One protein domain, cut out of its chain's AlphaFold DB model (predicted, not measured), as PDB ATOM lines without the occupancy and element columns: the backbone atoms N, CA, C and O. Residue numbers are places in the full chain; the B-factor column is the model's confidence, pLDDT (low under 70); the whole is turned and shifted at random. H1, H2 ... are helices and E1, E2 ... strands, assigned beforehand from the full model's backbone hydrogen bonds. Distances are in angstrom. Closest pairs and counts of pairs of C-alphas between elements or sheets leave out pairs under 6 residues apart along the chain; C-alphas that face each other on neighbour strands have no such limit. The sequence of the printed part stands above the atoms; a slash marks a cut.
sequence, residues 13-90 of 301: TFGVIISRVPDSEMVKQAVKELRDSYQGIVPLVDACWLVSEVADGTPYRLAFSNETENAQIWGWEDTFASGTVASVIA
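Overview. This is residues 13 to 90 of the 301 residues of an uncharacterized protein of Corynebacterium sp. HMSC034B08 (UniProt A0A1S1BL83). A strongly twisted sheet of four strands has one helix, H1, over one face and no named helix on the other, while the short helix H2 lies off the sheet in the loop between E3 and E4. The printed part has 78 residues, with two named helices and four named strands in the order E1, H1, E2, E3, H2, E4. The sheet runs E1, E2, E3, E4 and is mixed; the class is mixed, helices and strands, with under half of the residues in named elements. The whole is compact, with a radius of gyration of the C-alphas of 13.1 A, and flat, spanning 40 by 33 by 18 A.

Along the chain. E1, residues 14 to 18, begins at C-alpha 14 (-12.194, 28.632, -8.260) and is 13.2 A long. H1, residues 25 to 35, is 15.2 A long. E2 is residues 47 to 51, 13.7 A, and E3 residues 59 to 65, 17.8 A. H2 is residues 70 to 73, 4.9 A. E4, residues 82 to 84, is 7.2 A long and ends at C-alpha 84 (-10.673, 39.090, -21.300).

Arrangement. E1 and E2 are parallel, with N 17 and O 49 2.8 A apart. E1, H1 and E2 form a strand-helix-strand unit, two parallel neighbour strands with a helix between, and its crossover is right-handed. The hairpin E2 and E3 is antiparallel, with N 63 and O 48 2.7 A apart. E3 and E4 are antiparallel, with N 60 and O 83 2.9 A apart. H1 makes two layers with the sheet, helix on one face, at a height over the sheet of 9.4 A; it lies over E2 and runs along the strands, at 12 degrees to E2 on the local plane. The closest C-alphas of H1 and E3, Val 31 and Ala 63, are 6.8 A apart. H2 is not on the sheet, and H1 and H2 are apart. In H1 every O i to N i+4 pair is within hydrogen-bond range; H2 is too short for one.

Size, cuts and confidence. The C-alphas farthest apart, Gly 40 and Ile 89, are 39.8 A apart. The printed part has no cut. The link from H1 to E2, 11 residues, is long; in it residues 38 to 39 pair antiparallel with 42 to 43. Mean pLDDT of the printed part is 86.3, and residues 68 to 73 are under 70.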
ATOM      1  N   THR A  13     -12.108  24.063  -6.960       85.62
ATOM      2  CA  THR A  13     -12.801  25.303  -6.626       85.62
ATOM      3  C   THR A  13     -12.015  26.522  -7.028       85.62
ATOM      4  O   THR A  13     -10.845  26.691  -6.703       85.62
ATOM      5  N   PHE A  14     -12.732  27.423  -7.680       89.44
ATOM      6  CA  PHE A  14     -12.194  28.632  -8.260       89.44
ATOM      7  C   PHE A  14     -12.782  29.856  -7.572       89.44
ATOM      8  O   PHE A  14     -13.969  29.890  -7.247       89.44
ATOM      9  N   GLY A  15     -11.939  30.859  -7.348       91.19
ATOM     10  CA  GLY A  15     -12.336  32.159  -6.824       91.19
ATOM     11  C   GLY A  15     -12.204  33.250  -7.882       91.19
ATOM     12  O   GLY A  15     -11.253  33.265  -8.656       91.19
ATOM     13  N   VAL A  16     -13.107  34.223  -7.877       93.56
ATOM     14  CA  VAL A  16     -12.952  35.452  -8.665       93.56
ATOM     15  C   VAL A  16     -13.181  36.636  -7.738       93.56
ATOM     16  O   VAL A  16     -14.218  36.723  -7.085       93.56
ATOM     17  N   ILE A  17     -12.206  37.539  -7.667       94.81
ATOM     18  CA  ILE A  17     -12.318  38.803  -6.943       94.81
ATOM     19  C   ILE A  17     -12.619  39.901  -7.958       94.81
ATOM     20  O   ILE A  17     -11.828  40.164  -8.867       94.81
ATOM     21  N   ILE A  18     -13.755  40.566  -7.762       94.44
ATOM     22  CA  ILE A  18     -14.193  41.691  -8.586       94.44
ATOM     23  C   ILE A  18     -13.890  42.982  -7.823       94.44
ATOM     24  O   ILE A  18     -14.446  43.216  -6.750       94.44
ATOM     25  N   SER A  19     -12.981  43.811  -8.341       93.38
ATOM     26  CA  SER A  19     -12.626  45.088  -7.715       93.38
ATOM     27  C   SER A  19     -12.072  46.094  -8.715       93.38
ATOM     28  O   SER A  19     -11.056  45.849  -9.365       93.38
ATOM     29  N   ARG A  20     -12.658  47.297  -8.736       91.81
ATOM     30  CA  ARG A  20     -12.143  48.447  -9.499       91.81
ATOM     31  C   ARG A  20     -10.781  48.950  -9.002       91.81
ATOM     32  O   ARG A  20     -10.136  49.726  -9.699       91.81
ATOM     33  N   VAL A  21     -10.337  48.517  -7.817       91.62
ATOM     34  CA  VAL A  21      -9.038  48.877  -7.221       91.62
ATOM     35  C   VAL A  21      -8.284  47.593  -6.835       91.62
ATOM     36  O   VAL A  21      -8.196  47.248  -5.649       91.62
ATOM     37  N   PRO A  22      -7.756  46.845  -7.825       85.75
ATOM     38  CA  PRO A  22      -7.182  45.516  -7.608       85.75
ATOM     39  C   PRO A  22      -5.926  45.530  -6.727       85.75
ATOM     40  O   PRO A  22      -5.620  44.525  -6.096       85.75
ATOM     41  N   ASP A  23      -5.223  46.662  -6.634       88.31
ATOM     42  CA  ASP A  23      -4.011  46.803  -5.814       88.31
ATOM     43  C   ASP A  23      -4.279  47.422  -4.429       88.31
ATOM     44  O   ASP A  23      -3.341  47.793  -3.716       88.31
ATOM     45  N   SER A  24      -5.550  47.540  -4.027       94.06
ATOM     46  CA  SER A  24      -5.912  47.963  -2.669       94.06
ATOM     47  C   SER A  24      -5.463  46.940  -1.621       94.06
ATOM     48  O   SER A  24      -5.446  45.734  -1.870       94.06
ATOM     49  N   GLU A  25      -5.143  47.411  -0.413       94.56
ATOM     50  CA  GLU A  25      -4.747  46.529   0.697       94.56
ATOM     51  C   GLU A  25      -5.833  45.504   1.048       94.56
ATOM     52  O   GLU A  25      -5.521  44.357   1.350       94.56
ATOM     53  N   MET A  26      -7.110  45.876   0.912       94.19
ATOM     54  CA  MET A  26      -8.236  44.961   1.110       94.19
ATOM     55  C   MET A  26      -8.205  43.786   0.125       94.19
ATOM     56  O   MET A  26      -8.367  42.640   0.534       94.19
ATOM     57  N   VAL A  27      -7.961  44.047  -1.164       93.94
ATOM     58  CA  VAL A  27      -7.872  42.985  -2.178       93.94
ATOM     59  C   VAL A  27      -6.641  42.113  -1.942       93.94
ATOM     60  O   VAL A  27      -6.751  40.891  -1.996       93.94
ATOM     61  N   LYS A  28      -5.484  42.706  -1.624       94.12
ATOM     62  CA  LYS A  28      -4.267  41.940  -1.298       94.12
ATOM     63  C   LYS A  28      -4.482  41.016  -0.102       94.12
ATOM     64  O   LYS A  28      -4.055  39.862  -0.140       94.12
ATOM     65  N   GLN A  29      -5.161  41.511   0.930       94.88
ATOM     66  CA  GLN A  29      -5.499  40.728   2.111       94.88
ATOM     67  C   GLN A  29      -6.478  39.596   1.768       94.88
ATOM     68  O   GLN A  29      -6.211  38.455   2.128       94.88
ATOM     69  N   ALA A  30      -7.531  39.866   0.990       93.88
ATOM     70  CA  ALA A  30      -8.475  38.839   0.539       93.88
ATOM     71  C   ALA A  30      -7.799  37.747  -0.313       93.88
ATOM     72  O   ALA A  30      -8.038  36.560  -0.111       93.88
ATOM     73  N   VAL A  31      -6.906  38.130  -1.234       94.62
ATOM     74  CA  VAL A  31      -6.099  37.189  -2.031       94.62
ATOM     75  C   VAL A  31      -5.259  36.291  -1.126       94.62
ATOM     76  O   VAL A  31      -5.189  35.086  -1.358       94.62
ATOM     77  N   LYS A  32      -4.625  36.866  -0.099       93.38
ATOM     78  CA  LYS A  32      -3.821  36.114   0.865       93.38
ATOM     79  C   LYS A  32      -4.681  35.146   1.677       93.38
ATOM     80  O   LYS A  32      -4.341  33.976   1.769       93.38
ATOM     81  N   GLU A  33      -5.809  35.609   2.207       93.44
ATOM     82  CA  GLU A  33      -6.736  34.780   2.986       93.44
ATOM     83  C   GLU A  33      -7.285  33.607   2.171       93.44
ATOM     84  O   GLU A  33      -7.287  32.482   2.661       93.44
ATOM     85  N   LEU A  34      -7.692  33.834   0.918       92.19
ATOM     86  CA  LEU A  34      -8.169  32.763   0.038       92.19
ATOM     87  C   LEU A  34      -7.061  31.768  -0.324       92.19
ATOM     88  O   LEU A  34      -7.331  30.573  -0.407       92.19
ATOM     89  N   ARG A  35      -5.826  32.243  -0.524       90.88
ATOM     90  CA  ARG A  35      -4.668  31.383  -0.803       90.88
ATOM     91  C   ARG A  35      -4.312  30.506   0.396       90.88
ATOM     92  O   ARG A  35      -4.032  29.327   0.222       90.88
ATOM     93  N   ASP A  36      -4.365  31.079   1.594       90.69
ATOM     94  CA  ASP A  36      -4.006  30.418   2.851       90.69
ATOM     95  C   ASP A  36      -5.193  29.633   3.463       90.69
ATOM     96  O   ASP A  36      -5.101  29.125   4.583       90.69
ATOM     97  N   SER A  37      -6.318  29.522   2.748       88.31
ATOM     98  CA  SER A  37      -7.525  28.817   3.193       88.31
ATOM     99  C   SER A  37      -7.464  27.327   2.853       88.31
ATOM    100  O   SER A  37      -7.472  26.946   1.682       88.31
ATOM    101  N   TYR A  38      -7.483  26.473   3.879       86.50
ATOM    102  CA  TYR A  38      -7.391  25.015   3.745       86.50
ATOM    103  C   TYR A  38      -8.434  24.294   4.600       86.50
ATOM    104  O   TYR A  38      -8.796  24.747   5.685       86.50
ATOM    105  N   GLN A  39      -8.866  23.122   4.134       80.94
ATOM    106  CA  GLN A  39      -9.620  22.148   4.915       80.94
ATOM    107  C   GLN A  39      -8.751  20.901   5.107       80.94
ATOM    108  O   GLN A  39      -8.647  20.033   4.238       80.94
ATOM    109  N   GLY A  40      -8.066  20.836   6.250       83.44
ATOM    110  CA  GLY A  40      -7.000  19.859   6.464       83.44
ATOM    111  C   GLY A  40      -5.789  20.188   5.589       83.44
ATOM    112  O   GLY A  40      -5.199  21.251   5.741       83.44
ATOM    113  N   ILE A  41      -5.424  19.278   4.684       79.69
ATOM    114  CA  ILE A  41      -4.315  19.464   3.728       79.69
ATOM    115  C   ILE A  41      -4.783  19.910   2.336       79.69
ATOM    116  O   ILE A  41      -3.954  20.161   1.467       79.69
ATOM    117  N   VAL A  42      -6.098  19.981   2.112       79.62
ATOM    118  CA  VAL A  42      -6.682  20.311   0.809       79.62
ATOM    119  C   VAL A  42      -6.984  21.810   0.767       79.62
ATOM    120  O   VAL A  42      -7.629  22.307   1.698       79.62
ATOM    121  N   PRO A  43      -6.533  22.550  -0.261       83.31
ATOM    122  CA  PRO A  43      -6.881  23.957  -0.401       83.31
ATOM    123  C   PRO A  43      -8.395  24.129  -0.570       83.31
ATOM    124  O   PRO A  43      -9.075  23.335  -1.217       83.31
ATOM    125  N   LEU A  44      -8.945  25.187   0.024       86.38
ATOM    126  CA  LEU A  44     -10.348  25.550  -0.175       86.38
ATOM    127  C   LEU A  44     -10.576  26.244  -1.521       86.38
ATOM    128  O   LEU A  44     -11.699  26.213  -2.018       86.38
ATOM    129  N   VAL A  45      -9.549  26.873  -2.091       88.94
ATOM    130  CA  VAL A  45      -9.581  27.521  -3.406       88.94
ATOM    131  C   VAL A  45      -8.309  27.137  -4.151       88.94
ATOM    132  O   VAL A  45      -7.209  27.420  -3.685       88.94
ATOM    133  N   ASP A  46      -8.450  26.491  -5.303       87.81
ATOM    134  CA  ASP A  46      -7.334  25.986  -6.106       87.81
ATOM    135  C   ASP A  46      -6.689  27.092  -6.940       87.81
ATOM    136  O   ASP A  46      -5.471  27.137  -7.088       87.81
ATOM    137  N   ALA A  47      -7.496  28.019  -7.455       90.56
ATOM    138  CA  ALA A  47      -7.019  29.178  -8.195       90.56
ATOM    139  C   ALA A  47      -7.962  30.369  -8.030       90.56
ATOM    140  O   ALA A  47      -9.171  30.208  -7.835       90.56
ATOM    141  N   CYS A  48      -7.402  31.574  -8.112       93.38
ATOM    142  CA  CYS A  48      -8.158  32.808  -7.992       93.38
ATOM    143  C   CYS A  48      -7.742  33.843  -9.031       93.38
ATOM    144  O   CYS A  48      -6.550  34.081  -9.227       93.38
ATOM    145  N   TRP A  49      -8.728  34.507  -9.632       94.81
ATOM    146  CA  TRP A  49      -8.546  35.582 -10.605       94.81
ATOM    147  C   TRP A  49      -9.030  36.930 -10.078       94.81
ATOM    148  O   TRP A  49      -9.907  37.011  -9.221       94.81
ATOM    149  N   LEU A  50      -8.461  37.994 -10.636       95.75
ATOM    150  CA  LEU A  50      -8.828  39.384 -10.414       95.75
ATOM    151  C   LEU A  50      -9.401  39.969 -11.697       95.75
ATOM    152  O   LEU A  50      -8.802  39.822 -12.763       95.75
ATOM    153  N   VAL A  51     -10.507  40.690 -11.566       95.25
ATOM    154  CA  VAL A  51     -11.132  41.446 -12.653       95.25
ATOM    155  C   VAL A  51     -11.725  42.741 -12.092       95.25
ATOM    156  O   VAL A  51     -12.136  42.783 -10.932       95.25
ATOM    157  N   SER A  52     -11.747  43.825 -12.869       91.88
ATOM    158  CA  SER A  52     -12.316  45.095 -12.393       91.88
ATOM    159  C   SER A  52     -13.840  45.082 -12.337       91.88
ATOM    160  O   SER A  52     -14.427  45.661 -11.422       91.88
ATOM    161  N   GLU A  53     -14.461  44.412 -13.303       89.44
ATOM    162  CA  GLU A  53     -15.905  44.247 -13.451       89.44
ATOM    163  C   GLU A  53     -16.221  43.064 -14.377       89.44
ATOM    164  O   GLU A  53     -15.366  42.608 -15.134       89.44
ATOM    165  N   VAL A  54     -17.450  42.550 -14.320       85.88
ATOM    166  CA  VAL A  54     -17.907  41.467 -15.203       85.88
ATOM    167  C   VAL A  54     -18.566  42.089 -16.433       85.88
ATOM    168  O   VAL A  54     -19.787  42.121 -16.548       85.88
ATOM    169  N   ALA A  55     -17.745  42.636 -17.329       85.19
ATOM    170  CA  ALA A  55     -18.192  43.237 -18.583       85.19
ATOM    171  C   ALA A  55     -17.360  42.730 -19.765       85.19
ATOM    172  O   ALA A  55     -16.173  42.436 -19.607       85.19
ATOM    173  N   ASP A  56     -17.982  42.647 -20.942       88.12
ATOM    174  CA  ASP A  56     -17.349  42.165 -22.176       88.12
ATOM    175  C   ASP A  56     -16.016  42.882 -22.449       88.12
ATOM    176  O   ASP A  56     -15.913  44.104 -22.336       88.12
ATOM    177  N   GLY A  57     -14.976  42.111 -22.759       88.81
ATOM    178  CA  GLY A  57     -13.641  42.631 -23.045       88.81
ATOM    179  C   GLY A  57     -12.834  43.062 -21.816       88.81
ATOM    180  O   GLY A  57     -11.657  43.398 -21.964       88.81
ATOM    181  N   THR A  58     -13.398  43.020 -20.603       91.75
ATOM    182  CA  THR A  58     -12.670  43.426 -19.390       91.75
ATOM    183  C   THR A  58     -11.504  42.475 -19.125       91.75
ATOM    184  O   THR A  58     -11.721  41.262 -19.055       91.75
ATOM    185  N   PRO A  59     -10.267  42.969 -18.952       92.06
ATOM    186  CA  PRO A  59      -9.124  42.104 -18.706       92.06
ATOM    187  C   PRO A  59      -9.191  41.479 -17.310       92.06
ATOM    188  O   PRO A  59      -9.411  42.171 -16.313       92.06
ATOM    189  N   TYR A  60      -8.934  40.176 -17.235       94.19
ATOM    190  CA  TYR A  60      -8.718  39.461 -15.982       94.19
ATOM    191  C   TYR A  60      -7.282  38.940 -15.891       94.19
ATOM    192  O   TYR A  60      -6.613  38.703 -16.901       94.19
ATOM    193  N   ARG A  61      -6.804  38.731 -14.662       93.81
ATOM    194  CA  ARG A  61      -5.484  38.147 -14.381       93.81
ATOM    195  C   ARG A  61      -5.532  37.189 -13.201       93.81
ATOM    196  O   ARG A  61      -6.277  37.415 -12.252       93.81
ATOM    197  N   LEU A  62      -4.705  36.156 -13.226       93.06
ATOM    198  CA  LEU A  62      -4.539  35.220 -12.123       93.06
ATOM    199  C   LEU A  62      -3.876  35.924 -10.925       93.06
ATOM    200  O   LEU A  62      -2.821  36.546 -11.055       93.06
ATOM    201  N   ALA A  63      -4.499  35.827  -9.753       93.06
ATOM    202  CA  ALA A  63      -3.966  36.302  -8.478       93.06
ATOM    203  C   ALA A  63      -3.111  35.235  -7.787       93.06
ATOM    204  O   ALA A  63      -2.069  35.539  -7.199       93.06
ATOM    205  N   PHE A  64      -3.565  33.982  -7.833       91.62
ATOM    206  CA  PHE A  64      -2.805  32.812  -7.402       91.62
ATOM    207  C   PHE A  64      -3.364  31.529  -8.009       91.62
ATOM    208  O   PHE A  64      -4.539  31.465  -8.358       91.62
ATOM    209  N   SER A  65      -2.520  30.504  -8.068       88.50
ATOM    210  CA  SER A  65      -2.917  29.111  -8.247       88.50
ATOM    211  C   SER A  65      -2.075  28.257  -7.304       88.50
ATOM    212  O   SER A  65      -0.883  28.529  -7.140       88.50
ATOM    213  N   ASN A  66      -2.697  27.259  -6.686       79.06
ATOM    214  CA  ASN A  66      -2.033  26.269  -5.846       79.06
ATOM    215  C   ASN A  66      -1.459  25.107  -6.677       79.06
ATOM    216  O   ASN A  66      -0.569  24.413  -6.195       79.06
ATOM    217  N   GLU A  67      -1.890  24.947  -7.937       70.00
ATOM    218  CA  GLU A  67      -1.379  23.937  -8.872       70.00
ATOM    219  C   GLU A  67      -1.284  24.515 -10.296       70.00
ATOM    220  O   GLU A  67      -2.281  24.707 -10.995       70.00
ATOM    221  N   THR A  68      -0.069  24.834 -10.751       58.53
ATOM    222  CA  THR A  68       0.177  25.358 -12.110       58.53
ATOM    223  C   THR A  68       0.098  24.286 -13.199       58.53
ATOM    224  O   THR A  68      -0.110  24.626 -14.359       58.53
ATOM    225  N   GLU A  69       0.232  23.004 -12.845       60.56
ATOM    226  CA  GLU A  69       0.208  21.879 -13.798       60.56
ATOM    227  C   GLU A  69      -1.216  21.519 -14.273       60.56
ATOM    228  O   GLU A  69      -1.386  20.901 -15.324       60.56
ATOM    229  N   ASN A  70      -2.261  21.988 -13.580       64.81
ATOM    230  CA  ASN A  70      -3.654  21.670 -13.917       64.81
ATOM    231  C   ASN A  70      -4.220  22.448 -15.109       64.81
ATOM    232  O   ASN A  70      -5.195  22.006 -15.714       64.81
ATOM    233  N   ALA A  71      -3.614  23.575 -15.493       64.25
ATOM    234  CA  ALA A  71      -4.103  24.377 -16.619       64.25
ATOM    235  C   ALA A  71      -4.120  23.580 -17.937       64.25
ATOM    236  O   ALA A  71      -5.030  23.750 -18.746       64.25
ATOM    237  N   GLN A  72      -3.160  22.669 -18.127       66.25
ATOM    238  CA  GLN A  72      -3.108  21.762 -19.280       66.25
ATOM    239  C   GLN A  72      -4.169  20.664 -19.196       66.25
ATOM    240  O   GLN A  72      -4.821  20.355 -20.189       66.25
ATOM    241  N   ILE A  73      -4.395  20.114 -18.001       68.31
ATOM    242  CA  ILE A  73      -5.422  19.091 -17.754       68.31
ATOM    243  C   ILE A  73      -6.824  19.653 -18.038       68.31
ATOM    244  O   ILE A  73      -7.682  18.946 -18.565       68.31
ATOM    245  N   TRP A  74      -7.047  20.933 -17.736       70.81
ATOM    246  CA  TRP A  74      -8.300  21.638 -18.018       70.81
ATOM    247  C   TRP A  74      -8.388  22.208 -19.443       70.81
ATOM    248  O   TRP A  74      -9.447  22.692 -19.835       70.81
ATOM    249  N   GLY A  75      -7.302  22.145 -20.226       74.44
ATOM    250  CA  GLY A  75      -7.238  22.703 -21.580       74.44
ATOM    251  C   GLY A  75      -7.311  24.233 -21.623       74.44
ATOM    252  O   GLY A  75      -7.797  24.800 -22.598       74.44
ATOM    253  N   TRP A  76      -6.887  24.914 -20.555       81.00
ATOM    254  CA  TRP A  76      -6.947  26.377 -20.405       81.00
ATOM    255  C   TRP A  76      -5.577  27.042 -20.531       81.00
ATOM    256  O   TRP A  76      -5.420  28.196 -20.160       81.00
ATOM    257  N   GLU A  77      -4.576  26.340 -21.046       77.31
ATOM    258  CA  GLU A  77      -3.177  26.781 -21.095       77.31
ATOM    259  C   GLU A  77      -2.974  28.226 -21.597       77.31
ATOM    260  O   GLU A  77      -2.259  28.991 -20.948       77.31
ATOM    261  N   ASP A  78      -3.695  28.650 -22.639       77.56
ATOM    262  CA  ASP A  78      -3.576  30.004 -23.205       77.56
ATOM    263  C   ASP A  78      -4.382  31.091 -22.467       77.56
ATOM    264  O   ASP A  78      -4.149  32.283 -22.664       77.56
ATOM    265  N   THR A  79      -5.348  30.712 -21.627       84.12
ATOM    266  CA  THR A  79      -6.301  31.646 -20.985       84.12
ATOM    267  C   THR A  79      -6.253  31.610 -19.460       84.12
ATOM    268  O   THR A  79      -6.771  32.499 -18.790       84.12
ATOM    269  N   PHE A  80      -5.565  30.629 -18.879       86.50
ATOM    270  CA  PHE A  80      -5.532  30.400 -17.441       86.50
ATOM    271  C   PHE A  80      -4.898  31.562 -16.675       86.50
ATOM    272  O   PHE A  80      -5.394  31.963 -15.627       86.50
ATOM    273  N   ALA A  81      -3.799  32.125 -17.179       87.62
ATOM    274  CA  ALA A  81      -3.078  33.186 -16.476       87.62
ATOM    275  C   ALA A  81      -3.736  34.567 -16.645       87.62
ATOM    276  O   ALA A  81      -3.716  35.384 -15.722       87.62
ATOM    277  N   SER A  82      -4.296  34.846 -17.820       90.50
ATOM    278  CA  SER A  82      -4.903  36.133 -18.152       90.50
ATOM    279  C   SER A  82      -5.709  36.040 -19.440       90.50
ATOM    280  O   SER A  82      -5.383  35.248 -20.321       90.50
ATOM    281  N   GLY A  83      -6.683  36.926 -19.588       92.00
ATOM    282  CA  GLY A  83      -7.486  37.054 -20.795       92.00
ATOM    283  C   GLY A  83      -8.476  38.198 -20.651       92.00
ATOM    284  O   GLY A  83      -8.287  39.089 -19.821       92.00
ATOM    285  N   THR A  84      -9.545  38.165 -21.437       92.00
ATOM    286  CA  THR A  84     -10.673  39.090 -21.300       92.00
ATOM    287  C   THR A  84     -11.948  38.331 -20.981       92.00
ATOM    288  O   THR A  84     -12.141  37.202 -21.434       92.00
ATOM    289  N   VAL A  85     -12.831  38.949 -20.202       87.38
ATOM    290  CA  VAL A  85     -14.185  38.446 -19.963       87.38
ATOM    291  C   VAL A  85     -14.882  38.315 -21.316       87.38
ATOM    292  O   VAL A  85     -14.935  39.271 -22.089       87.38
ATOM    293  N   ALA A  86     -15.359  37.109 -21.623       84.06
ATOM    294  CA  ALA A  86     -16.109  36.846 -22.843       84.06
ATOM    295  C   ALA A  86     -17.448  37.595 -22.826       84.06
ATOM    296  O   ALA A  86     -17.959  37.951 -21.762       84.06
ATOM    297  N   SER A  87     -18.036  37.791 -24.006       82.69
ATOM    298  CA  SER A  87     -19.290  38.527 -24.127       82.69
ATOM    299  C   SER A  87     -20.383  37.948 -23.236       82.69
ATOM    300  O   SER A  87     -20.787  36.792 -23.382       82.69
ATOM    301  N   VAL A  88     -20.872  38.779 -22.311       78.31
ATOM    302  CA  VAL A  88     -21.896  38.393 -21.335       78.31
ATOM    303  C   VAL A  88     -23.193  38.036 -22.055       78.31
ATOM    304  O   VAL A  88     -23.779  37.006 -21.753       78.31
ATOM    305  N   ILE A  89     -23.589  38.810 -23.071       78.25
ATOM    306  CA  ILE A  89     -24.805  38.561 -23.866       78.25
ATOM    307  C   ILE A  89     -24.694  37.248 -24.654       78.25
ATOM    308  O   ILE A  89     -25.673  36.524 -24.790       78.25
ATOM    309  N   ALA A  90     -23.497  36.897 -25.132       80.69
ATOM    310  CA  ALA A  90     -23.272  35.625 -25.820       80.69
ATOM    311  C   ALA A  90     -23.116  34.428 -24.860       80.69
ATOM    312  O   ALA A  90     -22.989  33.285 -25.314       80.69
TER     313      ALA A  90